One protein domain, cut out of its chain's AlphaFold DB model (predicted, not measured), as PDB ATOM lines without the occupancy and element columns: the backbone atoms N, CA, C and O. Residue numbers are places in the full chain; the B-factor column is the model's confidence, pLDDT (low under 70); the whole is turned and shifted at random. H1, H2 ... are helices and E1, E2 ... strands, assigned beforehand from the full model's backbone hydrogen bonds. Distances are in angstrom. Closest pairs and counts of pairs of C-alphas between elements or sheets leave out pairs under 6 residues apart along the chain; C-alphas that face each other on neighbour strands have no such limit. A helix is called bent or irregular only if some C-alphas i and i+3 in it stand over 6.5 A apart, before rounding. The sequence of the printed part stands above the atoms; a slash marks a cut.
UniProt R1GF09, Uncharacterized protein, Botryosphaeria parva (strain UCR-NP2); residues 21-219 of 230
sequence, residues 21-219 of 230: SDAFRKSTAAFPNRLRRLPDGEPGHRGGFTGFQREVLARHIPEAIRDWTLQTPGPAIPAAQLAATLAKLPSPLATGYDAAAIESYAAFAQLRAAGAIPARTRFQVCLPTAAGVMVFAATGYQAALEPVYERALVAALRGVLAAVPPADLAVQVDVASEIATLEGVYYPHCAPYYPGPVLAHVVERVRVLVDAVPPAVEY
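Overview. This is residues 21 to 219 of the 230 residues of an uncharacterized protein of Botryosphaeria parva (strain UCR-NP2) (UniProt R1GF09). What shape do these atoms make? A narrow sheet of three parallel strands has the long helices H4 and H6 packed along one face and H8 packed on E3 and E2 with residues 205 to 210. H1 packs on H4 at one end of this elongated body, and the small H2, H3, H5 and H7 lie towards the other end, with the long unnamed stretches 59 to 78 and 183 to 197. What is it made of? The printed part has 199 residues, mostly helix by class, with eight named helices and three named strands in the order H1 E1 H2 H3 H4 E2 H5 H6 E3 H7 H8; the sheet's order is E1 E2 E3. It is compact, with a radius of gyration of the C-alphas of 18.1 A and spans of 57 by 34 by 31 A.

Along the chain. Where do the first elements lie? H1, residues 21 to 30, begins at C-alpha 21 (197.448, 165.985, 239.227); E1 is 37 to 39, H2 53 to 58, H3 79 to 86, and H4, 97 to 113, is 24.1 A long. What follows? E2, 122 to 128, is 19.2 A long; H5 is 130 to 134, H6, 142 to 163, is 30.6 A long, and E3 is 169 to 174. H7 is 177 to 182, and H8, 198 to 210, ends at C-alpha 210 (218.301, 161.916, 221.970). Is H6 even? It is irregular, but only just, with C-alphas 144 and 147 6.54 A apart, and has a kink of 25 degrees near residue 149.

Arrangement. How do the strands pair? E2, the inner strand, is parallel to E1, with N 38 and O 122 at 2.9 A, and to E3, with N 125 and O 170 at 2.9 A, within hydrogen-bond range. E1, H2 H3 H4, E2 and E2, H5 H6, E3 are strand-helix-strand units, parallel neighbours with helices between; the second crossover is right-handed. Which helices are on the sheet? H4 and H6 lie on the same face, two layers, helices over one face of a sheet, at heights over the sheet of 9.2 A and 10.3 A. H8 is on it too, and H1 only grazes it. Which helices touch? Among them H4 and H6 touch through residues 97 to 102 and 153 to 163, at a shallow tilt of 29 degrees, the closest C-alphas being those of Asp 98 and Ala 156, 4.8 A. H7 and H8 form a hairpin, C-alphas 182 and 198 closest at 6.2 A. Are the helix backbones whole? Every O i to N i+4 pair is within hydrogen-bond range in H1, H2, H3, H4, H5 and H7, but 16 of 18 in H6 and 8 of 9 in H8.

Size, cuts and confidence. How large is it? The two C-alphas farthest apart, those of Pro 78 and Gly 115, are 57.6 A apart. Is it unbroken and confident? The printed part has no cut, its long links are E1 to H2, H2 to H3 and H7 to H8, and no printed residue is under 70 in pLDDT.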
ATOM      1  N   SER A  21     197.750 166.604 237.928       96.69
ATOM      2  CA  SER A  21     197.448 165.985 239.227       96.69
ATOM      3  C   SER A  21     196.415 164.862 239.130       96.69
ATOM      4  O   SER A  21     196.571 163.819 239.767       96.69
ATOM      5  N   ASP A  22     195.358 165.075 238.346       94.94
ATOM      6  CA  ASP A  22     194.330 164.069 238.089       94.94
ATOM      7  C   ASP A  22     194.908 162.881 237.302       94.94
ATOM      8  O   ASP A  22     194.740 161.729 237.711       94.94
ATOM      9  N   ALA A  23     195.696 163.151 236.255       95.50
ATOM     10  CA  ALA A  23     196.376 162.111 235.482       95.50
ATOM     11  C   ALA A  23     197.303 161.245 236.345       95.50
ATOM     12  O   ALA A  23     197.272 160.011 236.266       95.50
ATOM     13  N   PHE A  24     198.089 161.880 237.216       97.19
ATOM     14  CA  PHE A  24     198.986 161.196 238.135       97.19
ATOM     15  C   PHE A  24     198.221 160.279 239.085       97.19
ATOM     16  O   PHE A  24     198.538 159.092 239.166       97.19
ATOM     17  N   ARG A  25     197.175 160.790 239.749       96.19
ATOM     18  CA  ARG A  25     196.361 160.009 240.696       96.19
ATOM     19  C   ARG A  25     195.662 158.833 240.021       96.19
ATOM     20  O   ARG A  25     195.697 157.724 240.556       96.19
ATOM     21  N   LYS A  26     195.058 159.056 238.849       95.19
ATOM     22  CA  LYS A  26     194.408 158.003 238.052       95.19
ATOM     23  C   LYS A  26     195.399 156.903 237.684       95.19
ATOM     24  O   LYS A  26     195.121 155.727 237.905       95.19
ATOM     25  N   SER A  27     196.580 157.283 237.202       95.50
ATOM     26  CA  SER A  27     197.625 156.338 236.806       95.50
ATOM     27  C   SER A  27     198.146 155.518 237.987       95.50
ATOM     28  O   SER A  27     198.234 154.293 237.897       95.50
ATOM     29  N   THR A  28     198.449 156.159 239.122       94.81
ATOM     30  CA  THR A  28     198.945 155.456 240.317       94.81
ATOM     31  C   THR A  28     197.887 154.559 240.954       94.81
ATOM     32  O   THR A  28     198.239 153.517 241.503       94.81
ATOM     33  N   ALA A  29     196.605 154.926 240.865       94.31
ATOM     34  CA  ALA A  29     195.498 154.094 241.330       94.31
ATOM     35  C   ALA A  29     195.264 152.875 240.422       94.31
ATOM     36  O   ALA A  29     195.027 151.778 240.921       94.31
ATOM     37  N   ALA A  30     195.363 153.049 239.100       93.88
ATOM     38  CA  ALA A  30     195.196 151.963 238.135       93.88
ATOM     39  C   ALA A  30     196.363 150.960 238.159       93.88
ATOM     40  O   ALA A  30     196.161 149.758 237.981       93.88
ATOM     41  N   PHE A  31     197.588 151.443 238.395       93.31
ATOM     42  CA  PHE A  31     198.813 150.642 238.331       93.31
ATOM     43  C   PHE A  31     199.668 150.790 239.599       93.31
ATOM     44  O   PHE A  31     200.815 151.257 239.533       93.31
ATOM     45  N   PRO A  32     199.150 150.370 240.768       91.56
ATOM     46  CA  PRO A  32     199.838 150.553 242.038       91.56
ATOM     47  C   PRO A  32     201.206 149.868 242.008       91.56
ATOM     48  O   PRO A  32     201.321 148.691 241.678       91.56
ATOM     49  N   ASN A  33     202.258 150.621 242.337       88.31
ATOM     50  CA  ASN A  33     203.656 150.170 242.381       88.31
ATOM     51  C   ASN A  33     204.255 149.638 241.063       88.31
ATOM     52  O   ASN A  33     205.410 149.207 241.071       88.31
ATOM     53  N   ARG A  34     203.546 149.721 239.929       92.06
ATOM     54  CA  ARG A  34     204.006 149.197 238.624       92.06
ATOM     55  C   ARG A  34     204.576 150.265 237.684       92.06
ATOM     56  O   ARG A  34     205.051 149.933 236.599       92.06
ATOM     57  N   LEU A  35     204.553 151.530 238.105       93.94
ATOM     58  CA  LEU A  35     204.985 152.679 237.311       93.94
ATOM     59  C   LEU A  35     206.386 153.140 237.712       93.94
ATOM     60  O   LEU A  35     206.585 153.757 238.760       93.94
ATOM     61  N   ARG A  36     207.367 152.872 236.844       94.19
ATOM     62  CA  ARG A  36     208.719 153.445 236.964       94.19
ATOM     63  C   ARG A  36     208.754 154.908 236.516       94.19
ATOM     64  O   ARG A  36     209.560 155.684 237.017       94.19
ATOM     65  N   ARG A  37     207.885 155.272 235.577       95.38
ATOM     66  CA  ARG A  37     207.792 156.598 234.967       95.38
ATOM     67  C   ARG A  37     206.331 156.989 234.864       95.38
ATOM     68  O   ARG A  37     205.482 156.108 234.710       95.38
ATOM     69  N   LEU A  38     206.058 158.279 234.957       96.50
ATOM     70  CA  LEU A  38     204.700 158.783 234.984       96.50
ATOM     71  C   LEU A  38     204.589 160.057 234.130       96.50
ATOM     72  O   LEU A  38     205.154 161.079 234.531       96.50
ATOM     73  N   PRO A  39     203.919 160.000 232.961       96.06
ATOM     74  CA  PRO A  39     203.647 161.184 232.153       96.06
ATOM     75  C   PRO A  39     202.567 162.058 232.795       96.06
ATOM     76  O   PRO A  39     201.763 161.575 233.595       96.06
ATOM     77  N   ASP A  40     202.545 163.340 232.429       95.62
ATOM     78  CA  ASP A  40     201.529 164.316 232.861       95.62
ATOM     79  C   ASP A  40     200.127 164.027 232.299       95.62
ATOM     80  O   ASP A  40     199.149 164.608 232.764       95.62
ATOM     81  N   GLY A  41     200.026 163.130 231.314       92.75
ATOM     82  CA  GLY A  41     198.777 162.765 230.658       92.75
ATOM     83  C   GLY A  41     198.274 163.804 229.656       92.75
ATOM     84  O   GLY A  41     197.153 163.644 229.182       92.75
ATOM     85  N   GLU A  42     199.072 164.828 229.329       90.88
ATOM     86  CA  GLU A  42     198.731 165.905 228.388       90.88
ATOM     87  C   GLU A  42     197.329 166.512 228.623       90.88
ATOM     88  O   GLU A  42     196.444 166.424 227.769       90.88
ATOM     89  N   PRO A  43     197.086 167.116 229.798       89.75
ATOM     90  CA  PRO A  43     195.746 167.503 230.218       89.75
ATOM     91  C   PRO A  43     195.137 168.635 229.375       89.75
ATOM     92  O   PRO A  43     195.830 169.514 228.851       89.75
ATOM     93  N   GLY A  44     193.803 168.659 229.316       85.56
ATOM     94  CA  GLY A  44     193.037 169.766 228.739       85.56
ATOM     95  C   GLY A  44     193.341 170.009 227.257       85.56
ATOM     96  O   GLY A  44     193.232 169.102 226.437       85.56
ATOM     97  N   HIS A  45     193.716 171.245 226.906       83.06
ATOM     98  CA  HIS A  45     193.970 171.651 225.513       83.06
ATOM     99  C   HIS A  45     195.178 170.949 224.864       83.06
ATOM    100  O   HIS A  45     195.321 171.000 223.646       83.06
ATOM    101  N   ARG A  46     196.036 170.295 225.661       90.06
ATOM    102  CA  ARG A  46     197.142 169.457 225.177       90.06
ATOM    103  C   ARG A  46     196.719 168.023 224.849       90.06
ATOM    104  O   ARG A  46     197.534 167.274 224.327       90.06
ATOM    105  N   GLY A  47     195.467 167.645 225.112       81.38
ATOM    106  CA  GLY A  47     194.967 166.318 224.773       81.38
ATOM    107  C   GLY A  47     195.045 166.045 223.267       81.38
ATOM    108  O   GLY A  47     194.821 166.934 222.445       81.38
ATOM    109  N   GLY A  48     195.342 164.798 222.896       82.00
ATOM    110  CA  GLY A  48     195.483 164.411 221.489       82.00
ATOM    111  C   GLY A  48     196.881 164.665 220.921       82.00
ATOM    112  O   GLY A  48     197.006 165.019 219.745       82.00
ATOM    113  N   PHE A  49     197.921 164.458 221.737       85.56
ATOM    114  CA  PHE A  49     199.321 164.474 221.323       85.56
ATOM    115  C   PHE A  49     199.775 165.842 220.784       85.56
ATOM    116  O   PHE A  49     199.798 166.844 221.498       85.56
ATOM    117  N   THR A  50     200.146 165.931 219.505       93.19
ATOM    118  CA  THR A  50     200.683 167.154 218.891       93.19
ATOM    119  C   THR A  50     199.606 168.143 218.446       93.19
ATOM    120  O   THR A  50     199.950 169.206 217.932       93.19
ATOM    121  N   GLY A  51     198.316 167.851 218.657       92.19
ATOM    122  CA  GLY A  51     197.197 168.665 218.160       92.19
ATOM    123  C   GLY A  51     197.288 170.156 218.508       92.19
ATOM    124  O   GLY A  51     197.067 171.006 217.643       92.19
ATOM    125  N   PHE A  52     197.702 170.491 219.734       93.56
ATOM    126  CA  PHE A  52     197.849 171.885 220.177       93.56
ATOM    127  C   PHE A  52     198.931 172.670 219.412       93.56
ATOM    128  O   PHE A  52     198.866 173.895 219.316       93.56
ATOM    129  N   GLN A  53     199.894 171.986 218.780       96.75
ATOM    130  CA  GLN A  53     200.927 172.634 217.965       96.75
ATOM    131  C   GLN A  53     200.369 173.253 216.684       96.75
ATOM    132  O   GLN A  53     200.949 174.207 216.162       96.75
ATOM    133  N   ARG A  54     199.209 172.784 216.205       95.88
ATOM    134  CA  ARG A  54     198.489 173.455 215.116       95.88
ATOM    135  C   ARG A  54     198.185 174.904 215.485       95.88
ATOM    136  O   ARG A  54     198.381 175.787 214.659       95.88
ATOM    137  N   GLU A  55     197.728 175.154 216.710       95.44
ATOM    138  CA  GLU A  55     197.372 176.498 217.178       95.44
ATOM    139  C   GLU A  55     198.609 177.369 217.403       95.44
ATOM    140  O   GLU A  55     198.605 178.543 217.028       95.44
ATOM    141  N   VAL A  56     199.696 176.782 217.922       96.75
ATOM    142  CA  VAL A  56     201.000 177.453 218.056       96.75
ATOM    143  C   VAL A  56     201.475 177.990 216.705       96.75
ATOM    144  O   VAL A  56     201.813 179.167 216.593       96.75
ATOM    145  N   LEU A  57     201.453 177.160 215.658       97.81
ATOM    146  CA  LEU A  57     201.843 177.584 214.312       97.81
ATOM    147  C   LEU A  57     200.824 178.566 213.707       97.81
ATOM    148  O   LEU A  57     201.218 179.599 213.160       97.81
ATOM    149  N   ALA A  58     199.520 178.294 213.841       97.69
ATOM    150  CA  ALA A  58     198.448 179.101 213.251       97.69
ATOM    151  C   ALA A  58     198.427 180.543 213.766       97.69
ATOM    152  O   ALA A  58     198.031 181.451 213.040       97.69
ATOM    153  N   ARG A  59     198.886 180.771 215.001       97.69
ATOM    154  CA  ARG A  59     199.014 182.113 215.581       97.69
ATOM    155  C   ARG A  59     199.970 183.019 214.799       97.69
ATOM    156  O   ARG A  59     199.809 184.237 214.835       97.69
ATOM    157  N   HIS A  60     200.962 182.444 214.124       98.06
ATOM    158  CA  HIS A  60     202.019 183.189 213.434       98.06
ATOM    159  C   HIS A  60     201.939 183.072 211.911       98.06
ATOM    160  O   HIS A  60     202.208 184.043 211.204       98.06
ATOM    161  N   ILE A  61     201.581 181.889 211.410       98.06
ATOM    162  CA  ILE A  61     201.594 181.542 209.984       98.06
ATOM    163  C   ILE A  61     200.308 180.800 209.579       98.06
ATOM    164  O   ILE A  61     200.380 179.671 209.089       98.06
ATOM    165  N   PRO A  62     199.111 181.388 209.782       97.56
ATOM    166  CA  PRO A  62     197.841 180.713 209.500       97.56
ATOM    167  C   PRO A  62     197.724 180.249 208.041       97.56
ATOM    168  O   PRO A  62     197.124 179.210 207.779       97.56
ATOM    169  N   GLU A  63     198.346 180.955 207.092       95.12
ATOM    170  CA  GLU A  63     198.363 180.576 205.674       95.12
ATOM    171  C   GLU A  63     199.201 179.324 205.357       95.12
ATOM    172  O   GLU A  63     199.078 178.759 204.271       95.12
ATOM    173  N   ALA A  64     200.068 178.904 206.282       96.06
ATOM    174  CA  ALA A  64     200.891 177.704 206.164       96.06
ATOM    175  C   ALA A  64     200.320 176.522 206.956       96.06
ATOM    176  O   ALA A  64     200.982 175.491 207.075       96.06
ATOM    177  N   ILE A  65     199.109 176.651 207.501       96.31
ATOM    178  CA  ILE A  65     198.422 175.563 208.190       96.31
ATOM    179  C   ILE A  65     197.647 174.728 207.188       96.31
ATOM    180  O   ILE A  65     197.007 175.231 206.266       96.31
ATOM    181  N   ARG A  66     197.718 173.415 207.376       93.31
ATOM    182  CA  ARG A  66     197.040 172.451 206.530       93.31
ATOM    183  C   ARG A  66     195.525 172.555 206.655       93.31
ATOM    184  O   ARG A  66     194.970 172.451 207.750       93.31
ATOM    185  N   ASP A  67     194.876 172.626 205.501       91.94
ATOM    186  CA  ASP A  67     193.457 172.342 205.349       91.94
ATOM    187  C   ASP A  67     193.258 170.832 205.142       91.94
ATOM    188  O   ASP A  67     193.727 170.246 204.165       91.94
ATOM    189  N   TRP A  68     192.580 170.197 206.098       90.19
ATOM    190  CA  TRP A  68     192.310 168.757 206.105       90.19
ATOM    191  C   TRP A  68     191.167 168.346 205.171       90.19
ATOM    192  O   TRP A  68     190.942 167.157 204.969       90.19
ATOM    193  N   THR A  69     190.443 169.303 204.586       90.75
ATOM    194  CA  THR A  69     189.406 169.015 203.586       90.75
ATOM    195  C   THR A  69     190.001 168.722 202.208       90.75
ATOM    196  O   THR A  69     189.383 168.027 201.395       90.75
ATOM    197  N   LEU A  70     191.230 169.186 201.952       86.44
ATOM    198  CA  LEU A  70     191.921 169.000 200.681       86.44
ATOM    199  C   LEU A  70     192.364 167.544 200.491       86.44
ATOM    200  O   LEU A  70     193.156 167.008 201.262       86.44
ATOM    201  N   GLN A  71     191.893 166.933 199.402       86.00
ATOM    202  CA  GLN A  71     192.214 165.548 199.027       86.00
ATOM    203  C   GLN A  71     193.464 165.431 198.141       86.00
ATOM    204  O   GLN A  71     193.919 164.332 197.834       86.00
ATOM    205  N   THR A  72     194.031 166.561 197.719       85.12
ATOM    206  CA  THR A  72     195.218 166.619 196.862       85.12
ATOM    207  C   THR A  72     196.204 167.666 197.373       85.12
ATOM    208  O   THR A  72     195.777 168.676 197.938       85.12
ATOM    209  N   PRO A  73     197.516 167.480 197.145       82.44
ATOM    210  CA  PRO A  73     198.507 168.524 197.367       82.44
ATOM    211  C   PRO A  73     198.132 169.841 196.676       82.44
ATOM    212  O   PRO A  73     197.671 169.843 195.535       82.44
ATOM    213  N   GLY A  74     198.356 170.958 197.370       80.56
ATOM    214  CA  GLY A  74     198.265 172.290 196.777       80.56
ATOM    215  C   GLY A  74     199.406 172.573 195.788       80.56
ATOM    216  O   GLY A  74     200.339 171.773 195.665       80.56
ATOM    217  N   PRO A  75     199.357 173.717 195.081       85.56
ATOM    218  CA  PRO A  75     200.434 174.129 194.188       85.56
ATOM    219  C   PRO A  75     201.742 174.349 194.957       85.56
ATOM    220  O   PRO A  75     201.744 174.630 196.156       85.56
ATOM    221  N   ALA A  76     202.866 174.261 194.244       89.44
ATOM    222  CA  ALA A  76     204.169 174.576 194.815       89.44
ATOM    223  C   ALA A  76     204.203 176.022 195.339       89.44
ATOM    224  O   ALA A  76     203.724 176.948 194.681       89.44
ATOM    225  N   ILE A  77     204.801 176.211 196.515       94.69
ATOM    226  CA  ILE A  77     204.924 177.523 197.151       94.69
ATOM    227  C   ILE A  77     206.190 178.220 196.630       94.69
ATOM    228  O   ILE A  77     207.281 177.655 196.748       94.69
ATOM    229  N   PRO A  78     206.096 179.442 196.070       96.31
ATOM    230  CA  PRO A  78     207.271 180.190 195.636       96.31
ATOM    231  C   PRO A  78     208.245 180.459 196.790       96.31
ATOM    232  O   PRO A  78     207.828 180.808 197.894       96.31
ATOM    233  N   ALA A  79     209.553 180.398 196.523       95.88
ATOM    234  CA  ALA A  79     210.585 180.588 197.551       95.88
ATOM    235  C   ALA A  79     210.470 181.936 198.292       95.88
ATOM    236  O   ALA A  79     210.670 181.997 199.503       95.88
ATOM    237  N   ALA A  80     210.095 183.009 197.585       97.19
ATOM    238  CA  ALA A  80     209.878 184.323 198.189       97.19
ATOM    239  C   ALA A  80     208.692 184.331 199.170       97.19
ATOM    240  O   ALA A  80     208.788 184.923 200.244       97.19
ATOM    241  N   GLN A  81     207.599 183.638 198.832       97.00
ATOM    242  CA  GLN A  81     206.444 183.489 199.719       97.00
ATOM    243  C   GLN A  81     206.812 182.655 200.948       97.00
ATOM    244  O   GLN A  81     206.515 183.055 202.069       97.00
ATOM    245  N   LEU A  82     207.522 181.545 200.749       96.94
ATOM    246  CA  LEU A  82     208.000 180.691 201.831       96.94
ATOM    247  C   LEU A  82     208.877 181.465 202.829       96.94
ATOM    248  O   LEU A  82     208.640 181.410 204.035       96.94
ATOM    249  N   ALA A  83     209.847 182.236 202.329       97.19
ATOM    250  CA  ALA A  83     210.708 183.077 203.156       97.19
ATOM    251  C   ALA A  83     209.912 184.154 203.911       97.19
ATOM    252  O   ALA A  83     210.115 184.339 205.111       97.19
ATOM    253  N   ALA A  84     208.976 184.830 203.235       98.12
ATOM    254  CA  ALA A  84     208.125 185.845 203.851       98.12
ATOM    255  C   ALA A  84     207.225 185.266 204.954       98.12
ATOM    256  O   ALA A  84     207.037 185.905 205.987       98.12
ATOM    257  N   THR A  85     206.696 184.055 204.768       98.06
ATOM    258  CA  THR A  85     205.903 183.359 205.786       98.06
ATOM    259  C   THR A  85     206.763 182.961 206.986       98.06
ATOM    260  O   THR A  85     206.398 183.277 208.115       98.06
ATOM    261  N   LEU A  86     207.931 182.341 206.780       97.25
ATOM    262  CA  LEU A  86     208.808 181.939 207.889       97.25
ATOM    263  C   LEU A  86     209.353 183.132 208.686       97.25
ATOM    264  O   LEU A  86     209.548 183.011 209.892       97.25
ATOM    265  N   ALA A  87     209.535 184.295 208.053       97.69
ATOM    266  CA  ALA A  87     209.954 185.524 208.729       97.69
ATOM    267  C   ALA A  87     208.939 186.043 209.770       97.69
ATOM    268  O   ALA A  87     209.292 186.883 210.596       97.69
ATOM    269  N   LYS A  88     207.691 185.551 209.757       98.25
ATOM    270  CA  LYS A  88     206.664 185.885 210.763       98.25
ATOM    271  C   LYS A  88     206.834 185.112 212.073       98.25
ATOM    272  O   LYS A  88     206.218 185.476 213.076       98.25
ATOM    273  N   LEU A  89     207.613 184.028 212.070       97.81
ATOM    274  CA  LEU A  89     207.824 183.212 213.261       97.81
ATOM    275  C   LEU A  89     208.769 183.921 214.239       97.81
ATOM    276  O   LEU A  89     209.808 184.440 213.826       97.81
ATOM    277  N   PRO A  90     208.461 183.908 215.546       96.88
ATOM    278  CA  PRO A  90     209.404 184.365 216.551       96.88
ATOM    279  C   PRO A  90     210.634 183.448 216.604       96.88
ATOM    280  O   PRO A  90     210.572 182.259 216.285       96.88
ATOM    281  N   SER A  91     211.758 184.009 217.045       92.50
ATOM    282  CA  SER A  91     213.003 183.276 217.275       92.50
ATOM    283  C   SER A  91     213.515 183.574 218.692       92.50
ATOM    284  O   SER A  91     214.023 184.674 218.914       92.50
ATOM    285  N   PRO A  92     213.407 182.630 219.650       92.50
ATOM    286  CA  PRO A  92     212.891 181.270 219.480       92.50
ATOM    287  C   PRO A  92     211.359 181.214 219.367       92.50
ATOM    288  O   PRO A  92     210.646 182.039 219.939       92.50
ATOM    289  N   LEU A  93     210.858 180.197 218.663       97.12
ATOM    290  CA  LEU A  93     209.446 179.829 218.703       97.12
ATOM    291  C   LEU A  93     209.154 179.113 220.025       97.12
ATOM    292  O   LEU A  93     209.834 178.151 220.374       97.12
ATOM    293  N   ALA A  94     208.141 179.571 220.756       97.31
ATOM    294  CA  ALA A  94     207.699 178.919 221.983       97.31
ATOM    295  C   ALA A  94     206.738 177.773 221.640       97.31
ATOM    296  O   ALA A  94     205.606 178.014 221.225       97.31
ATOM    297  N   THR A  95     207.185 176.526 221.808       97.25
ATOM    298  CA  THR A  95     206.347 175.336 221.566       97.25
ATOM    299  C   THR A  95     205.374 175.065 222.714       97.25
ATOM    300  O   THR A  95     204.350 174.418 222.514       97.25
ATOM    301  N   GLY A  96     205.690 175.541 223.924       96.75
ATOM    302  CA  GLY A  96     204.891 175.334 225.132       96.75
ATOM    303  C   GLY A  96     205.090 173.971 225.806       96.75
ATOM    304  O   GLY A  96     204.482 173.722 226.847       96.75
ATOM    305  N   TYR A  97     205.932 173.086 225.257       97.44
ATOM    306  CA  TYR A  97     206.229 171.793 225.884       97.44
ATOM    307  C   TYR A  97     206.951 171.941 227.225       97.44
ATOM    308  O   TYR A  97     206.628 171.237 228.178       97.44
ATOM    309  N   ASP A  98     207.901 172.867 227.302       97.81
ATOM    310  CA  ASP A  98     208.680 173.163 228.499       97.81
ATOM    311  C   ASP A  98     207.830 173.781 229.604       97.81
ATOM    312  O   ASP A  98     207.808 173.258 230.715       97.81
ATOM    313  N   ALA A  99     207.076 174.833 229.286       97.19
ATOM    314  CA  ALA A  99     206.192 175.498 230.236       97.19
ATOM    315  C   ALA A  99     205.209 174.503 230.880       97.19
ATOM    316  O   ALA A  99     205.098 174.445 232.104       97.19
ATOM    317  N   ALA A 100     204.571 173.658 230.065       96.50
ATOM    318  CA  ALA A 100     203.639 172.643 230.547       96.50
ATOM    319  C   ALA A 100     204.322 171.538 231.373       96.50
ATOM    320  O   ALA A 100     203.774 171.088 232.382       96.50
ATOM    321  N   ALA A 101     205.521 171.099 230.977       97.56
ATOM    322  CA  ALA A 101     206.280 170.103 231.728       97.56
ATOM    323  C   ALA A 101     206.729 170.638 233.097       97.56
ATOM    324  O   ALA A 101     206.656 169.914 234.086       97.56
ATOM    325  N   ILE A 102     207.149 171.904 233.172       98.44
ATOM    326  CA  ILE A 102     207.560 172.563 234.420       98.44
ATOM    327  C   ILE A 102     206.370 172.703 235.374       98.44
ATOM    328  O   ILE A 102     206.482 172.359 236.553       98.44
ATOM    329  N   GLU A 103     205.219 173.147 234.866       97.50
ATOM    330  CA  GLU A 103     203.976 173.217 235.641       97.50
ATOM    331  C   GLU A 103     203.570 171.831 236.171       97.50
ATOM    332  O   GLU A 103     203.323 171.651 237.367       97.50
ATOM    333  N   SER A 104     203.581 170.820 235.301       97.75
ATOM    334  CA  SER A 104     203.225 169.445 235.661       97.75
ATOM    335  C   SER A 104     204.210 168.822 236.652       97.75
ATOM    336  O   SER A 104     203.801 168.082 237.550       97.75
ATOM    337  N   TYR A 105     205.501 169.146 236.548       98.56
ATOM    338  CA  TYR A 105     206.514 168.675 237.486       98.56
ATOM    339  C   TYR A 105     206.284 169.219 238.903       98.56
ATOM    340  O   TYR A 105     206.461 168.483 239.877       98.56
ATOM    341  N   ALA A 106     205.824 170.466 239.046       98.44
ATOM    342  CA  ALA A 106     205.476 171.013 240.357       98.44
ATOM    343  C   ALA A 106     204.364 170.188 241.034       98.44
ATOM    344  O   ALA A 106     204.486 169.824 242.207       98.44
ATOM    345  N   ALA A 107     203.324 169.815 240.282       98.19
ATOM    346  CA  ALA A 107     202.263 168.929 240.764       98.19
ATOM    347  C   ALA A 107     202.783 167.518 241.094       98.19
ATOM    348  O   ALA A 107     202.453 166.956 242.143       98.19
ATOM    349  N   PHE A 108     203.640 166.957 240.237       98.56
ATOM    350  CA  PHE A 108     204.285 165.662 240.460       98.56
ATOM    351  C   PHE A 108     205.073 165.644 241.777       98.56
ATOM    352  O   PHE A 108     204.891 164.753 242.610       98.56
ATOM    353  N   ALA A 109     205.920 166.652 242.000       98.56
ATOM    354  CA  ALA A 109     206.755 166.758 243.190       98.56
ATOM    355  C   ALA A 109     205.914 166.860 244.473       98.56
ATOM    356  O   ALA A 109     206.214 166.176 245.454       98.56
ATOM    357  N   GLN A 110     204.829 167.642 244.450       98.38
ATOM    358  CA  GLN A 110     203.891 167.755 245.572       98.38
ATOM    359  C   GLN A 110     203.214 166.418 245.897       98.38
ATOM    360  O   GLN A 110     203.172 166.006 247.057       98.38
ATOM    361  N   LEU A 111     202.719 165.701 244.884       98.38
ATOM    362  CA  LEU A 111     202.070 164.402 245.083       98.38
ATOM    363  C   LEU A 111     203.043 163.324 245.565       98.38
ATOM    364  O   LEU A 111     202.668 162.481 246.382       98.38
ATOM    365  N   ARG A 112     204.294 163.359 245.101       98.00
ATOM    366  CA  ARG A 112     205.352 162.469 245.588       98.00
ATOM    367  C   ARG A 112     205.707 162.761 247.044       98.00
ATOM    368  O   ARG A 112     205.792 161.827 247.835       98.00
ATOM    369  N   ALA A 113     205.833 164.033 247.427       98.06
ATOM    370  CA  ALA A 113     206.061 164.430 248.818       98.06
ATOM    371  C   ALA A 113     204.905 164.012 249.748       98.06
ATOM    372  O   ALA A 113     205.140 163.630 250.890       98.06
ATOM    373  N   ALA A 114     203.667 164.015 249.245       97.88
ATOM    374  CA  ALA A 114     202.487 163.531 249.963       97.88
ATOM    375  C   ALA A 114     202.341 161.992 249.978       97.88
ATOM    376  O   ALA A 114     201.357 161.478 250.509       97.88
ATOM    377  N   GLY A 115     203.270 161.245 249.369       96.50
ATOM    378  CA  GLY A 115     203.241 159.779 249.303       96.50
ATOM    379  C   GLY A 115     202.235 159.190 248.307       96.50
ATOM    380  O   GLY A 115     202.093 157.971 248.242       96.50
ATOM    381  N   ALA A 116     201.552 160.020 247.512       97.06
ATOM    382  CA  ALA A 116     200.611 159.559 246.488       97.06
ATOM    383  C   ALA A 116     201.323 158.972 245.256       97.06
ATOM    384  O   ALA A 116     200.772 158.109 244.575       97.06
ATOM    385  N   ILE A 117     202.552 159.420 244.984       97.69
ATOM    386  CA  ILE A 117     203.434 158.861 243.954       97.69
ATOM    387  C   ILE A 117     204.612 158.169 244.658       97.69
ATOM    388  O   ILE A 117     205.248 158.799 245.506       97.69
ATOM    389  N   PRO A 118     204.949 156.908 244.324       95.00
ATOM    390  CA  PRO A 118     206.109 156.234 244.900       95.00
ATOM    391  C   PRO A 118     207.409 157.021 244.683       95.00
ATOM    392  O   PRO A 118     207.681 157.494 243.582       95.00
ATOM    393  N   ALA A 119     208.266 157.091 245.704       94.12
ATOM    394  CA  ALA A 119     209.513 157.868 245.659       94.12
ATOM    395  C   ALA A 119     210.458 157.481 244.502       94.12
ATOM    396  O   ALA A 119     211.214 158.316 244.017       94.12
ATOM    397  N   ARG A 120     210.393 156.222 244.042       92.12
ATOM    398  CA  ARG A 120     211.206 155.689 242.935       92.12
ATOM    399  C   ARG A 120     210.703 156.062 241.536       92.12
ATOM    400  O   ARG A 120     211.365 155.731 240.555       92.12
ATOM    401  N   THR A 121     209.506 156.633 241.428       95.94
ATOM    402  CA  THR A 121     208.893 156.970 240.142       95.94
ATOM    403  C   THR A 121     209.506 158.265 239.615       95.94
ATOM    404  O   THR A 121     209.662 159.230 240.365       95.94
ATOM    405  N   ARG A 122     209.847 158.283 238.324       97.31
ATOM    406  CA  ARG A 122     210.316 159.477 237.605       97.31
ATOM    407  C   ARG A 122     209.164 160.175 236.887       97.31
ATOM    408  O   ARG A 122     208.244 159.516 236.399       97.31
ATOM    409  N   PHE A 123     209.236 161.492 236.788       98.31
ATOM    410  CA  PHE A 123     208.378 162.297 235.934       98.31
ATOM    411  C   PHE A 123     208.784 162.101 234.468       98.31
ATOM    412  O   PHE A 123     209.957 162.245 234.125       98.31
ATOM    413  N   GLN A 124     207.832 161.725 233.613       97.69
ATOM    414  CA  GLN A 124     208.077 161.476 232.193       97.69
ATOM    415  C   GLN A 124     207.631 162.675 231.358       97.69
ATOM    416  O   GLN A 124     206.452 163.016 231.346       97.69
ATOM    417  N   VAL A 125     208.557 163.269 230.611       96.94
ATOM    418  CA  VAL A 125     208.250 164.273 229.589       96.94
ATOM    419  C   VAL A 125     208.262 163.596 228.227       96.94
ATOM    420  O   VAL A 125     209.254 162.970 227.853       96.94
ATOM    421  N   CYS A 126     207.152 163.711 227.504       94.75
ATOM    422  CA  CYS A 126     206.989 163.161 226.162       94.75
ATOM    423  C   CYS A 126     207.075 164.307 225.147       94.75
ATOM    424  O   CYS A 126     206.416 165.337 225.317       94.75
ATOM    425  N   LEU A 127     207.929 164.160 224.135       95.75
ATOM    426  CA  LEU A 127     208.117 165.136 223.062       95.75
ATOM    427  C   LEU A 127     207.945 164.448 221.707       95.75
ATOM    428  O   LEU A 127     208.479 163.355 221.524       95.75
ATOM    429  N   PRO A 128     207.277 165.075 220.730       95.50
ATOM    430  CA  PRO A 128     207.278 164.570 219.363       95.50
ATOM    431  C   PRO A 128     208.636 164.831 218.708       95.50
ATOM    432  O   PRO A 128     209.401 165.688 219.161       95.50
ATOM    433  N   THR A 129     208.897 164.201 217.565       95.38
ATOM    434  CA  THR A 129     209.897 164.763 216.648       95.38
ATOM    435  C   THR A 129     209.332 165.965 215.882       95.38
ATOM    436  O   THR A 129     208.116 166.178 215.814       95.38
ATOM    437  N   ALA A 130     210.210 166.755 215.255       95.44
ATOM    438  CA  ALA A 130     209.776 167.851 214.391       95.44
ATOM    439  C   ALA A 130     208.892 167.356 213.229       95.44
ATOM    440  O   ALA A 130     207.876 167.986 212.924       95.44
ATOM    441  N   ALA A 131     209.210 166.191 212.650       93.50
ATOM    442  CA  ALA A 131     208.415 165.571 211.590       93.50
ATOM    443  C   ALA A 131     206.996 165.214 212.064       93.50
ATOM    444  O   ALA A 131     206.030 165.413 211.324       93.50
ATOM    445  N   GLY A 132     206.854 164.789 213.323       93.94
ATOM    446  CA  GLY A 132     205.574 164.501 213.974       93.94
ATOM    447  C   GLY A 132     204.588 165.675 213.961       93.94
ATOM    448  O   GLY A 132     203.375 165.462 213.901       93.94
ATOM    449  N   VAL A 133     205.101 166.910 213.955       96.06
ATOM    450  CA  VAL A 133     204.315 168.157 213.932       96.06
ATOM    451  C   VAL A 133     204.102 168.692 212.514       96.06
ATOM    452  O   VAL A 133     203.105 169.367 212.253       96.06
ATOM    453  N   MET A 134     204.973 168.351 211.560       95.69
ATOM    454  CA  MET A 134     204.854 168.812 210.167       95.69
ATOM    455  C   MET A 134     203.577 168.333 209.467       95.69
ATOM    456  O   MET A 134     203.192 168.891 208.440       95.69
ATOM    457  N   VAL A 135     202.852 167.374 210.048       93.12
ATOM    458  CA  VAL A 135     201.510 166.986 209.598       93.12
ATOM    459  C   VAL A 135     200.484 168.135 209.680       93.12
ATOM    460  O   VAL A 135     199.465 168.103 208.991       93.12
ATOM    461  N   PHE A 136     200.736 169.179 210.473       95.19
ATOM    462  CA  PHE A 136     199.869 170.362 210.536       95.19
ATOM    463  C   PHE A 136     200.263 171.464 209.554       95.19
ATOM    464  O   PHE A 136     199.488 172.400 209.358       95.19
ATOM    465  N   ALA A 137     201.431 171.362 208.921       95.44
ATOM    466  CA  ALA A 137     201.867 172.315 207.915       95.44
ATOM    467  C   ALA A 137     201.266 171.972 206.542       95.44
ATOM    468  O   ALA A 137     201.217 170.813 206.114       95.44
ATOM    469  N   ALA A 138     200.795 172.997 205.839       93.88
ATOM    470  CA  ALA A 138     200.319 172.878 204.472       93.88
ATOM    471  C   ALA A 138     201.432 172.338 203.562       93.88
ATOM    472  O   ALA A 138     202.623 172.595 203.776       93.88
ATOM    473  N   THR A 139     201.036 171.578 202.539       91.69
ATOM    474  CA  THR A 139     201.984 170.967 201.608       91.69
ATOM    475  C   THR A 139     202.889 172.023 200.974       91.69
ATOM    476  O   THR A 139     202.409 173.040 200.482       91.69
ATOM    477  N   GLY A 140     204.199 171.782 201.000       92.38
ATOM    478  CA  GLY A 140     205.222 172.690 200.474       92.38
ATOM    479  C   GLY A 140     205.905 173.556 201.536       92.38
ATOM    480  O   GLY A 140     207.018 174.015 201.298       92.38
ATOM    481  N   TYR A 141     205.312 173.724 202.723       95.81
ATOM    482  CA  TYR A 141     205.952 174.456 203.827       95.81
ATOM    483  C   TYR A 141     206.814 173.566 204.726       95.81
ATOM    484  O   TYR A 141     207.743 174.063 205.363       95.81
ATOM    485  N   GLN A 142     206.533 172.259 204.781       95.56
ATOM    486  CA  GLN A 142     207.091 171.360 205.801       95.56
ATOM    487  C   GLN A 142     208.623 171.347 205.813       95.56
ATOM    488  O   GLN A 142     209.224 171.565 206.859       95.56
ATOM    489  N   ALA A 143     209.259 171.178 204.649       94.69
ATOM    490  CA  ALA A 143     210.717 171.070 204.550       94.69
ATOM    491  C   ALA A 143     211.460 172.320 205.054       94.69
ATOM    492  O   ALA A 143     212.569 172.221 205.571       94.69
ATOM    493  N   ALA A 144     210.861 173.503 204.912       95.88
ATOM    494  CA  ALA A 144     211.484 174.752 205.338       95.88
ATOM    495  C   ALA A 144     211.115 175.142 206.774       95.88
ATOM    496  O   ALA A 144     211.894 175.814 207.452       95.88
ATOM    497  N   LEU A 145     209.942 174.712 207.247       97.00
ATOM    498  CA  LEU A 145     209.486 174.933 208.615       97.00
ATOM    499  C   LEU A 145     210.157 173.980 209.612       97.00
ATOM    500  O   LEU A 145     210.482 174.397 210.724       97.00
ATOM    501  N   GLU A 146     210.391 172.726 209.221       96.81
ATOM    502  CA  GLU A 146     210.914 171.674 210.099       96.81
ATOM    503  C   GLU A 146     212.198 172.089 210.839       96.81
ATOM    504  O   GLU A 146     212.201 171.988 212.065       96.81
ATOM    505  N   PRO A 147     213.241 172.666 210.201       96.25
ATOM    506  CA  PRO A 147     214.449 173.074 210.923       96.25
ATOM    507  C   PRO A 147     214.209 174.203 211.934       96.25
ATOM    508  O   PRO A 147     214.923 174.311 212.932       96.25
ATOM    509  N   VAL A 148     213.234 175.086 211.682       97.31
ATOM    510  CA  VAL A 148     212.853 176.152 212.626       97.31
ATOM    511  C   VAL A 148     212.189 175.537 213.852       97.31
ATOM    512  O   VAL A 148     212.540 175.874 214.984       97.31
ATOM    513  N   TYR A 149     211.266 174.606 213.622       97.94
ATOM    514  CA  TYR A 149     210.526 173.932 214.676       97.94
ATOM    515  C   TYR A 149     211.403 172.958 215.484       97.94
ATOM    516  O   TYR A 149     211.293 172.900 216.704       97.94
ATOM    517  N   GLU A 150     212.344 172.262 214.846       97.44
ATOM    518  CA  GLU A 150     213.312 171.383 215.514       97.44
ATOM    519  C   GLU A 150     214.178 172.157 216.518       97.44
ATOM    520  O   GLU A 150     214.307 171.753 217.675       97.44
ATOM    521  N   ARG A 151     214.692 173.337 216.133       97.62
ATOM    522  CA  ARG A 151     215.416 174.218 217.069       97.62
ATOM    523  C   ARG A 151     214.547 174.645 218.251       97.62
ATOM    524  O   ARG A 151     215.052 174.742 219.369       97.62
ATOM    525  N   ALA A 152     213.261 174.891 218.014       98.06
ATOM    526  CA  ALA A 152     212.302 175.250 219.052       98.06
ATOM    527  C   ALA A 152     212.016 174.083 220.015       98.06
ATOM    528  O   ALA A 152     211.995 174.283 221.228       98.06
ATOM    529  N   LEU A 153     211.877 172.855 219.503       97.81
ATOM    530  CA  LEU A 153     211.746 171.646 220.323       97.81
ATOM    531  C   LEU A 153     212.992 171.394 221.176       97.81
ATOM    532  O   LEU A 153     212.869 171.129 222.369       97.81
ATOM    533  N   VAL A 154     214.190 171.529 220.601       97.69
ATOM    534  CA  VAL A 154     215.449 171.388 221.352       97.69
ATOM    535  C   VAL A 154     215.562 172.465 222.435       97.69
ATOM    536  O   VAL A 154     216.008 172.174 223.546       97.69
ATOM    537  N   ALA A 155     215.143 173.703 222.152       98.12
ATOM    538  CA  ALA A 155     215.101 174.763 223.156       98.12
ATOM    539  C   ALA A 155     214.130 174.427 224.302       98.12
ATOM    540  O   ALA A 155     214.502 174.582 225.465       98.12
ATOM    541  N   ALA A 156     212.946 173.895 223.992       98.25
ATOM    542  CA  ALA A 156     211.993 173.441 225.002       98.25
ATOM    543  C   ALA A 156     212.560 172.284 225.847       98.25
ATOM    544  O   ALA A 156     212.529 172.338 227.075       98.25
ATOM    545  N   LEU A 157     213.175 171.273 225.223       98.12
ATOM    546  CA  LEU A 157     213.844 170.190 225.952       98.12
ATOM    547  C   LEU A 157     214.912 170.737 226.912       98.12
ATOM    548  O   LEU A 157     214.959 170.338 228.072       98.12
ATOM    549  N   ARG A 158     215.728 171.702 226.476       98.00
ATOM    550  CA  ARG A 158     216.712 172.366 227.350       98.00
ATOM    551  C   ARG A 158     216.059 173.109 228.515       98.00
ATOM    552  O   ARG A 158     216.597 173.062 229.617       98.00
ATOM    553  N   GLY A 159     214.910 173.748 228.294       98.25
ATOM    554  CA  GLY A 159     214.115 174.369 229.356       98.25
ATOM    555  C   GLY A 159     213.695 173.360 230.429       98.25
ATOM    556  O   GLY A 159     213.906 173.597 231.617       98.25
ATOM    557  N   VAL A 160     213.202 172.189 230.015       98.44
ATOM    558  CA  VAL A 160     212.859 171.083 230.928       98.44
ATOM    559  C   VAL A 160     214.086 170.584 231.687       98.44
ATOM    560  O   VAL A 160     214.043 170.465 232.908       98.44
ATOM    561  N   LEU A 161     215.187 170.322 230.979       98.06
ATOM    562  CA  LEU A 161     216.433 169.821 231.569       98.06
ATOM    563  C   LEU A 161     217.034 170.788 232.599       98.06
ATOM    564  O   LEU A 161     217.690 170.347 233.538       98.06
ATOM    565  N   ALA A 162     216.823 172.095 232.429       98.06
ATOM    566  CA  ALA A 162     217.270 173.109 233.378       98.06
ATOM    567  C   ALA A 162     216.372 173.202 234.625       98.06
ATOM    568  O   ALA A 162     216.849 173.576 235.695       98.06
ATOM    569  N   ALA A 163     215.083 172.885 234.493       98.31
ATOM    570  CA  ALA A 163     214.090 173.069 235.548       98.31
ATOM    571  C   ALA A 163     213.793 171.799 236.363       98.31
ATOM    572  O   ALA A 163     213.391 171.898 237.523       98.31
ATOM    573  N   VAL A 164     213.974 170.611 235.779       98.25
ATOM    574  CA  VAL A 164     213.655 169.326 236.416       98.25
ATOM    575  C   VAL A 164     214.946 168.587 236.792       98.25
ATOM    576  O   VAL A 164     215.796 168.377 235.926       98.25
ATOM    577  N   PRO A 165     215.113 168.142 238.055       97.50
ATOM    578  CA  PRO A 165     216.286 167.383 238.471       97.50
ATOM    579  C   PRO A 165     216.496 166.121 237.614       97.50
ATOM    580  O   PRO A 165     215.552 165.349 237.430       97.50
ATOM    581  N   PRO A 166     217.729 165.826 237.159       96.62
ATOM    582  CA  PRO A 166     217.989 164.663 236.307       96.62
ATOM    583  C   PRO A 166     217.555 163.317 236.904       96.62
ATOM    584  O   PRO A 166     217.066 162.443 236.189       96.62
ATOM    585  N   ALA A 167     217.686 163.160 238.225       95.56
ATOM    586  CA  ALA A 167     217.267 161.954 238.939       95.56
ATOM    587  C   ALA A 167     215.744 161.735 238.915       95.56
ATOM    588  O   ALA A 167     215.284 160.598 239.026       95.56
ATOM    589  N   ASP A 168     214.982 162.813 238.732       97.56
ATOM    590  CA  ASP A 168     213.524 162.804 238.708       97.56
ATOM    591  C   ASP A 168     212.960 162.713 237.295       97.56
ATOM    592  O   ASP A 168     211.777 162.430 237.145       97.56
ATOM    593  N   LEU A 169     213.781 162.926 236.265       98.06
ATOM    594  CA  LEU A 169     213.328 163.063 234.889       98.06
ATOM    595  C   LEU A 169     213.542 161.785 234.070       98.06
ATOM    596  O   LEU A 169     214.583 161.118 234.137       98.06
ATOM    597  N   ALA A 170     212.544 161.486 233.245       97.06
ATOM    598  CA  ALA A 170     212.645 160.606 232.097       97.06
ATOM    599  C   ALA A 170     212.116 161.321 230.845       97.06
ATOM    600  O   ALA A 170     211.088 161.992 230.905       97.06
ATOM    601  N   VAL A 171     212.798 161.157 229.713       96.50
ATOM    602  CA  VAL A 171     212.396 161.728 228.422       96.50
ATOM    603  C   VAL A 171     211.991 160.610 227.467       96.50
ATOM    604  O   VAL A 171     212.709 159.619 227.303       96.50
ATOM    605  N   GLN A 172     210.839 160.790 226.829       95.31
ATOM    606  CA  GLN A 172     210.322 159.945 225.763       95.31
ATOM    607  C   GLN A 172     210.214 160.763 224.474       95.31
ATOM    608  O   GLN A 172     209.759 161.907 224.503       95.31
ATOM    609  N   VAL A 173     210.633 160.166 223.356       94.75
ATOM    610  CA  VAL A 173     210.458 160.741 222.019       94.75
ATOM    611  C   VAL A 173     209.396 159.942 221.281       94.75
ATOM    612  O   VAL A 173     209.568 158.747 221.043       94.75
ATOM    613  N   ASP A 174     208.310 160.612 220.922       93.00
ATOM    614  CA  ASP A 174     207.157 160.020 220.262       93.00
ATOM    615  C   ASP A 174     207.288 160.110 218.741       93.00
ATOM    616  O   ASP A 174     207.575 161.171 218.178       93.00
ATOM    617  N   VAL A 175     207.053 158.975 218.082       91.75
ATOM    618  CA  VAL A 175     207.196 158.782 216.635       91.75
ATOM    619  C   VAL A 175     205.906 158.132 216.137       91.75
ATOM    620  O   VAL A 175     205.747 156.917 216.223       91.75
ATOM    621  N   ALA A 176     204.948 158.941 215.690       89.69
ATOM    622  CA  ALA A 176     203.593 158.489 215.353       89.69
ATOM    623  C   ALA A 176     203.224 158.846 213.911       89.69
ATOM    624  O   ALA A 176     203.004 157.952 213.091       89.69
ATOM    625  N   SER A 177     203.216 160.140 213.569       90.38
ATOM    626  CA  SER A 177     202.943 160.613 212.201       90.38
ATOM    627  C   SER A 177     203.959 160.050 211.202       90.38
ATOM    628  O   SER A 177     203.631 159.742 210.063       90.38
ATOM    629  N   GLU A 178     205.190 159.859 211.654       92.31
ATOM    630  CA  GLU A 178     206.293 159.272 210.909       92.31
ATOM    631  C   GLU A 178     206.044 157.806 210.546       92.31
ATOM    632  O   GLU A 178     206.375 157.385 209.439       92.31
ATOM    633  N   ILE A 179     205.432 157.035 211.452       92.06
ATOM    634  CA  ILE A 179     205.030 155.652 211.176       92.06
ATOM    635  C   ILE A 179     203.918 155.646 210.129       92.06
ATOM    636  O   ILE A 179     203.983 154.876 209.179       92.06
ATOM    637  N   ALA A 180     202.950 156.562 210.227       91.94
ATOM    638  CA  ALA A 180     201.934 156.718 209.188       91.94
ATOM    639  C   ALA A 180     202.552 157.044 207.811       91.94
ATOM    640  O   ALA A 180     202.124 156.488 206.799       91.94
ATOM    641  N   THR A 181     203.588 157.887 207.770       91.81
ATOM    642  CA  THR A 181     204.353 158.164 206.545       91.81
ATOM    643  C   THR A 181     205.091 156.930 206.021       91.81
ATOM    644  O   THR A 181     205.090 156.703 204.812       91.81
ATOM    645  N   LEU A 182     205.704 156.124 206.896       91.94
ATOM    646  CA  LEU A 182     206.398 154.882 206.523       91.94
ATOM    647  C   LEU A 182     205.449 153.834 205.935       91.94
ATOM    648  O   LEU A 182     205.767 153.227 204.916       91.94
ATOM    649  N   GLU A 183     204.280 153.667 206.548       92.44
ATOM    650  CA  GLU A 183     203.251 152.716 206.118       92.44
ATOM    651  C   GLU A 183     202.456 153.210 204.892       92.44
ATOM    652  O   GLU A 183     201.604 152.495 204.366       92.44
ATOM    653  N   GLY A 184     202.705 154.438 204.421       89.69
ATOM    654  CA  GLY A 184     202.016 155.015 203.263       89.69
ATOM    655  C   GLY A 184     200.528 155.291 203.501       89.69
ATOM    656  O   GLY A 184     199.748 155.337 202.548       89.69
ATOM    657  N   VAL A 185     200.118 155.470 204.758       89.75
ATOM    658  CA  VAL A 185     198.724 155.722 205.147       89.75
ATOM    659  C   VAL A 185     198.453 157.218 205.334       89.75
ATOM    660  O   VAL A 185     199.369 158.031 205.427       89.75
ATOM    661  N   TYR A 186     197.171 157.600 205.388       80.31
ATOM    662  CA  TYR A 186     196.727 158.993 205.563       80.31
ATOM    663  C   TYR A 186     197.228 159.968 204.481       80.31
ATOM    664  O   TYR A 186     197.544 161.121 204.772       80.31
ATOM    665  N   TYR A 187     197.287 159.538 203.219       81.00
ATOM    666  CA  TYR A 187     197.535 160.443 202.093       81.00
ATOM    667  C   TYR A 187     196.384 161.464 201.928       81.00
ATOM    668  O   TYR A 187     195.228 161.078 202.098       81.00
ATOM    669  N   PRO A 188     196.659 162.737 201.573       80.94
ATOM    670  CA  PRO A 188     197.978 163.347 201.349       80.94
ATOM    671  C   PRO A 188     198.665 163.844 202.629       80.94
ATOM    672  O   PRO A 188     199.775 164.372 202.575       80.94
ATOM    673  N   HIS A 189     198.024 163.714 203.787       83.75
ATOM    674  CA  HIS A 189     198.447 164.364 205.020       83.75
ATOM    675  C   HIS A 189     199.752 163.787 205.601       83.75
ATOM    676  O   HIS A 189     200.633 164.538 206.013       83.75
ATOM    677  N   CYS A 190     199.966 162.480 205.553       88.12
ATOM    678  CA  CYS A 190     201.236 161.882 205.982       88.12
ATOM    679  C   CYS A 190     202.172 161.571 204.806       88.12
ATOM    680  O   CYS A 190     203.034 160.707 204.926       88.12
ATOM    681  N   ALA A 191     202.040 162.265 203.669       89.06
ATOM    682  CA  ALA A 191     202.959 162.087 202.547       89.06
ATOM    683  C   ALA A 191     204.382 162.600 202.881       89.06
ATOM    684  O   ALA A 191     204.513 163.658 203.512       89.06
ATOM    685  N   PRO A 192     205.449 161.912 202.427       91.75
ATOM    686  CA  PRO A 192     206.819 162.408 202.559       91.75
ATOM    687  C   PRO A 192     206.995 163.782 201.896       91.75
ATOM    688  O   PRO A 192     206.481 164.021 200.804       91.75
ATOM    689  N   TYR A 193     207.748 164.681 202.536       90.94
ATOM    690  CA  TYR A 193     208.004 166.053 202.054       90.94
ATOM    691  C   TYR A 193     209.492 166.369 201.852       90.94
ATOM    692  O   TYR A 193     209.862 167.515 201.603       90.94
ATOM    693  N   TYR A 194     210.351 165.365 201.972       86.62
ATOM    694  CA  TYR A 194     211.799 165.476 201.867       86.62
ATOM    695  C   TYR A 194     212.326 164.445 200.866       86.62
ATOM    696  O   TYR A 194     211.690 163.409 200.643       86.62
ATOM    697  N   PRO A 195     213.483 164.711 200.241       82.12
ATOM    698  CA  PRO A 195     214.120 163.737 199.373       82.12
ATOM    699  C   PRO A 195     214.723 162.588 200.195       82.12
ATOM    700  O   PRO A 195     215.314 162.806 201.249       82.12
ATOM    701  N   GLY A 196     214.640 161.365 199.667       86.75
ATOM    702  CA  GLY A 196     215.331 160.195 200.216       86.75
ATOM    703  C   GLY A 196     214.470 159.273 201.092       86.75
ATOM    704  O   GLY A 196     213.245 159.397 201.120       86.75
ATOM    705  N   PRO A 197     215.097 158.288 201.763       91.56
ATOM    706  CA  PRO A 197     214.377 157.272 202.524       91.56
ATOM    707  C   PRO A 197     213.702 157.844 203.776       91.56
ATOM    708  O   PRO A 197     214.363 158.447 204.622       91.56
ATOM    709  N   VAL A 198     212.404 157.564 203.938       89.31
ATOM    710  CA  VAL A 198     211.597 158.028 205.080       89.31
ATOM    711  C   VAL A 198     212.217 157.629 206.415       89.31
ATOM    712  O   VAL A 198     212.404 158.466 207.292       89.31
ATOM    713  N   LEU A 199     212.636 156.370 206.550       91.81
ATOM    714  CA  LEU A 199     213.209 155.871 207.799       91.81
ATOM    715  C   LEU A 199     214.479 156.630 208.207       91.81
ATOM    716  O   LEU A 199     214.639 156.967 209.377       91.81
ATOM    717  N   ALA A 200     215.361 156.937 207.251       92.81
ATOM    718  CA  ALA A 200     216.581 157.691 207.529       92.81
ATOM    719  C   ALA A 200     216.258 159.105 208.029       92.81
ATOM    720  O   ALA A 200     216.911 159.604 208.943       92.81
ATOM    721  N   HIS A 201     215.212 159.726 207.474       91.31
ATOM    722  CA  HIS A 201     214.758 161.033 207.930       91.31
ATOM    723  C   HIS A 201     214.219 160.979 209.360       91.31
ATOM    724  O   HIS A 201     214.569 161.807 210.192       91.31
ATOM    725  N   VAL A 202     213.392 159.983 209.666       90.69
ATOM    726  CA  VAL A 202     212.812 159.802 211.002       90.69
ATOM    727  C   VAL A 202     213.900 159.558 212.049       90.69
ATOM    728  O   VAL A 202     213.903 160.212 213.089       90.69
ATOM    729  N   VAL A 203     214.857 158.672 211.760       92.94
ATOM    730  CA  VAL A 203     215.965 158.355 212.674       92.94
ATOM    731  C   VAL A 203     216.776 159.600 213.021       92.94
ATOM    732  O   VAL A 203     217.078 159.812 214.190       92.94
ATOM    733  N   GLU A 204     217.093 160.448 212.044       93.25
ATOM    734  CA  GLU A 204     217.869 161.664 212.304       93.25
ATOM    735  C   GLU A 204     217.108 162.653 213.206       93.25
ATOM    736  O   GLU A 204     217.674 163.195 214.151       93.25
ATOM    737  N   ARG A 205     215.800 162.820 212.988       94.00
ATOM    738  CA  ARG A 205     214.926 163.653 213.835       94.00
ATOM    739  C   ARG A 205     214.813 163.129 215.268       94.00
ATOM    740  O   ARG A 205     214.798 163.915 216.213       94.00
ATOM    741  N   VAL A 206     214.780 161.807 215.442       93.69
ATOM    742  CA  VAL A 206     214.860 161.185 216.771       93.69
ATOM    743  C   VAL A 206     216.213 161.499 217.410       93.69
ATOM    744  O   VAL A 206     216.244 161.987 218.540       93.69
ATOM    745  N   ARG A 207     217.320 161.284 216.685       94.19
ATOM    746  CA  ARG A 207     218.686 161.515 217.179       94.19
ATOM    747  C   ARG A 207     218.914 162.936 217.673       94.19
ATOM    748  O   ARG A 207     219.503 163.086 218.735       94.19
ATOM    749  N   VAL A 208     218.401 163.954 216.981       93.75
ATOM    750  CA  VAL A 208     218.523 165.356 217.424       93.75
ATOM    751  C   VAL A 208     218.008 165.555 218.856       93.75
ATOM    752  O   VAL A 208     218.627 166.276 219.640       93.75
ATOM    753  N   LEU A 209     216.900 164.904 219.223       93.00
ATOM    754  CA  LEU A 209     216.366 164.964 220.583       93.00
ATOM    755  C   LEU A 209     217.148 164.067 221.545       93.00
ATOM    756  O   LEU A 209     217.440 164.506 222.653       93.00
ATOM    757  N   VAL A 210     217.517 162.848 221.132       91.88
ATOM    758  CA  VAL A 210     218.301 161.916 221.970       91.88
ATOM    759  C   VAL A 210     219.638 162.521 222.373       91.88
ATOM    760  O   VAL A 210     219.970 162.541 223.554       91.88
ATOM    761  N   ASP A 211     220.378 163.054 221.404       93.50
ATOM    762  CA  ASP A 211     221.718 163.608 221.594       93.50
ATOM    763  C   ASP A 211     221.679 164.884 222.462       93.50
ATOM    764  O   ASP A 211     222.693 165.293 223.031       93.50
ATOM    765  N   ALA A 212     220.502 165.505 222.610       94.00
ATOM    766  CA  ALA A 212     220.275 166.626 223.513       94.00
ATOM    767  C   ALA A 212     219.952 166.205 224.964       94.00
ATOM    768  O   ALA A 212     219.967 167.067 225.847       94.00
ATOM    769  N   VAL A 213     219.678 164.922 225.235       93.44
ATOM    770  CA  VAL A 213     219.428 164.399 226.589       93.44
ATOM    771  C   VAL A 213     220.759 164.020 227.261       93.44
ATOM    772  O   VAL A 213     221.475 163.150 226.768       93.44
ATOM    773  N   PRO A 214     221.122 164.627 228.409       90.69
ATOM    774  CA  PRO A 214     222.352 164.286 229.118       90.69
ATOM    775  C   PRO A 214     222.332 162.844 229.656       90.69
ATOM    776  O   PRO A 214     221.279 162.390 230.102       90.69
ATOM    777  N   PRO A 215     223.491 162.164 229.785       87.81
ATOM    778  CA  PRO A 215     223.563 160.786 230.296       87.81
ATOM    779  C   PRO A 215     222.965 160.565 231.696       87.81
ATOM    780  O   PRO A 215     222.631 159.442 232.064       87.81
ATOM    781  N   ALA A 216     222.852 161.626 232.502       86.25
ATOM    782  CA  ALA A 216     222.264 161.574 233.841       86.25
ATOM    783  C   ALA A 216     220.723 161.476 233.838       86.25
ATOM    784  O   ALA A 216     220.130 161.163 234.873       86.25
ATOM    785  N   VAL A 217     220.074 161.757 232.705       84.38
ATOM    786  CA  VAL A 217     218.618 161.708 232.533       84.38
ATOM    787  C   VAL A 217     218.234 160.389 231.878       84.38
ATOM    788  O   VAL A 217     218.905 159.919 230.962       84.38
ATOM    789  N   GLU A 218     217.144 159.771 232.336       86.62
ATOM    790  CA  GLU A 218     216.665 158.547 231.692       86.62
ATOM    791  C   GLU A 218     216.077 158.870 230.318       86.62
ATOM    792  O   GLU A 218     215.186 159.710 230.211       86.62
ATOM    793  N   TYR A 219     216.518 158.160 229.286       78.69
ATOM    794  CA  TYR A 219     215.963 158.257 227.939       78.69
ATOM    795  C   TYR A 219     215.331 156.922 227.526       78.69
ATOM    796  O   TYR A 219     215.868 155.853 227.822       78.69
TER     797      TYR A 219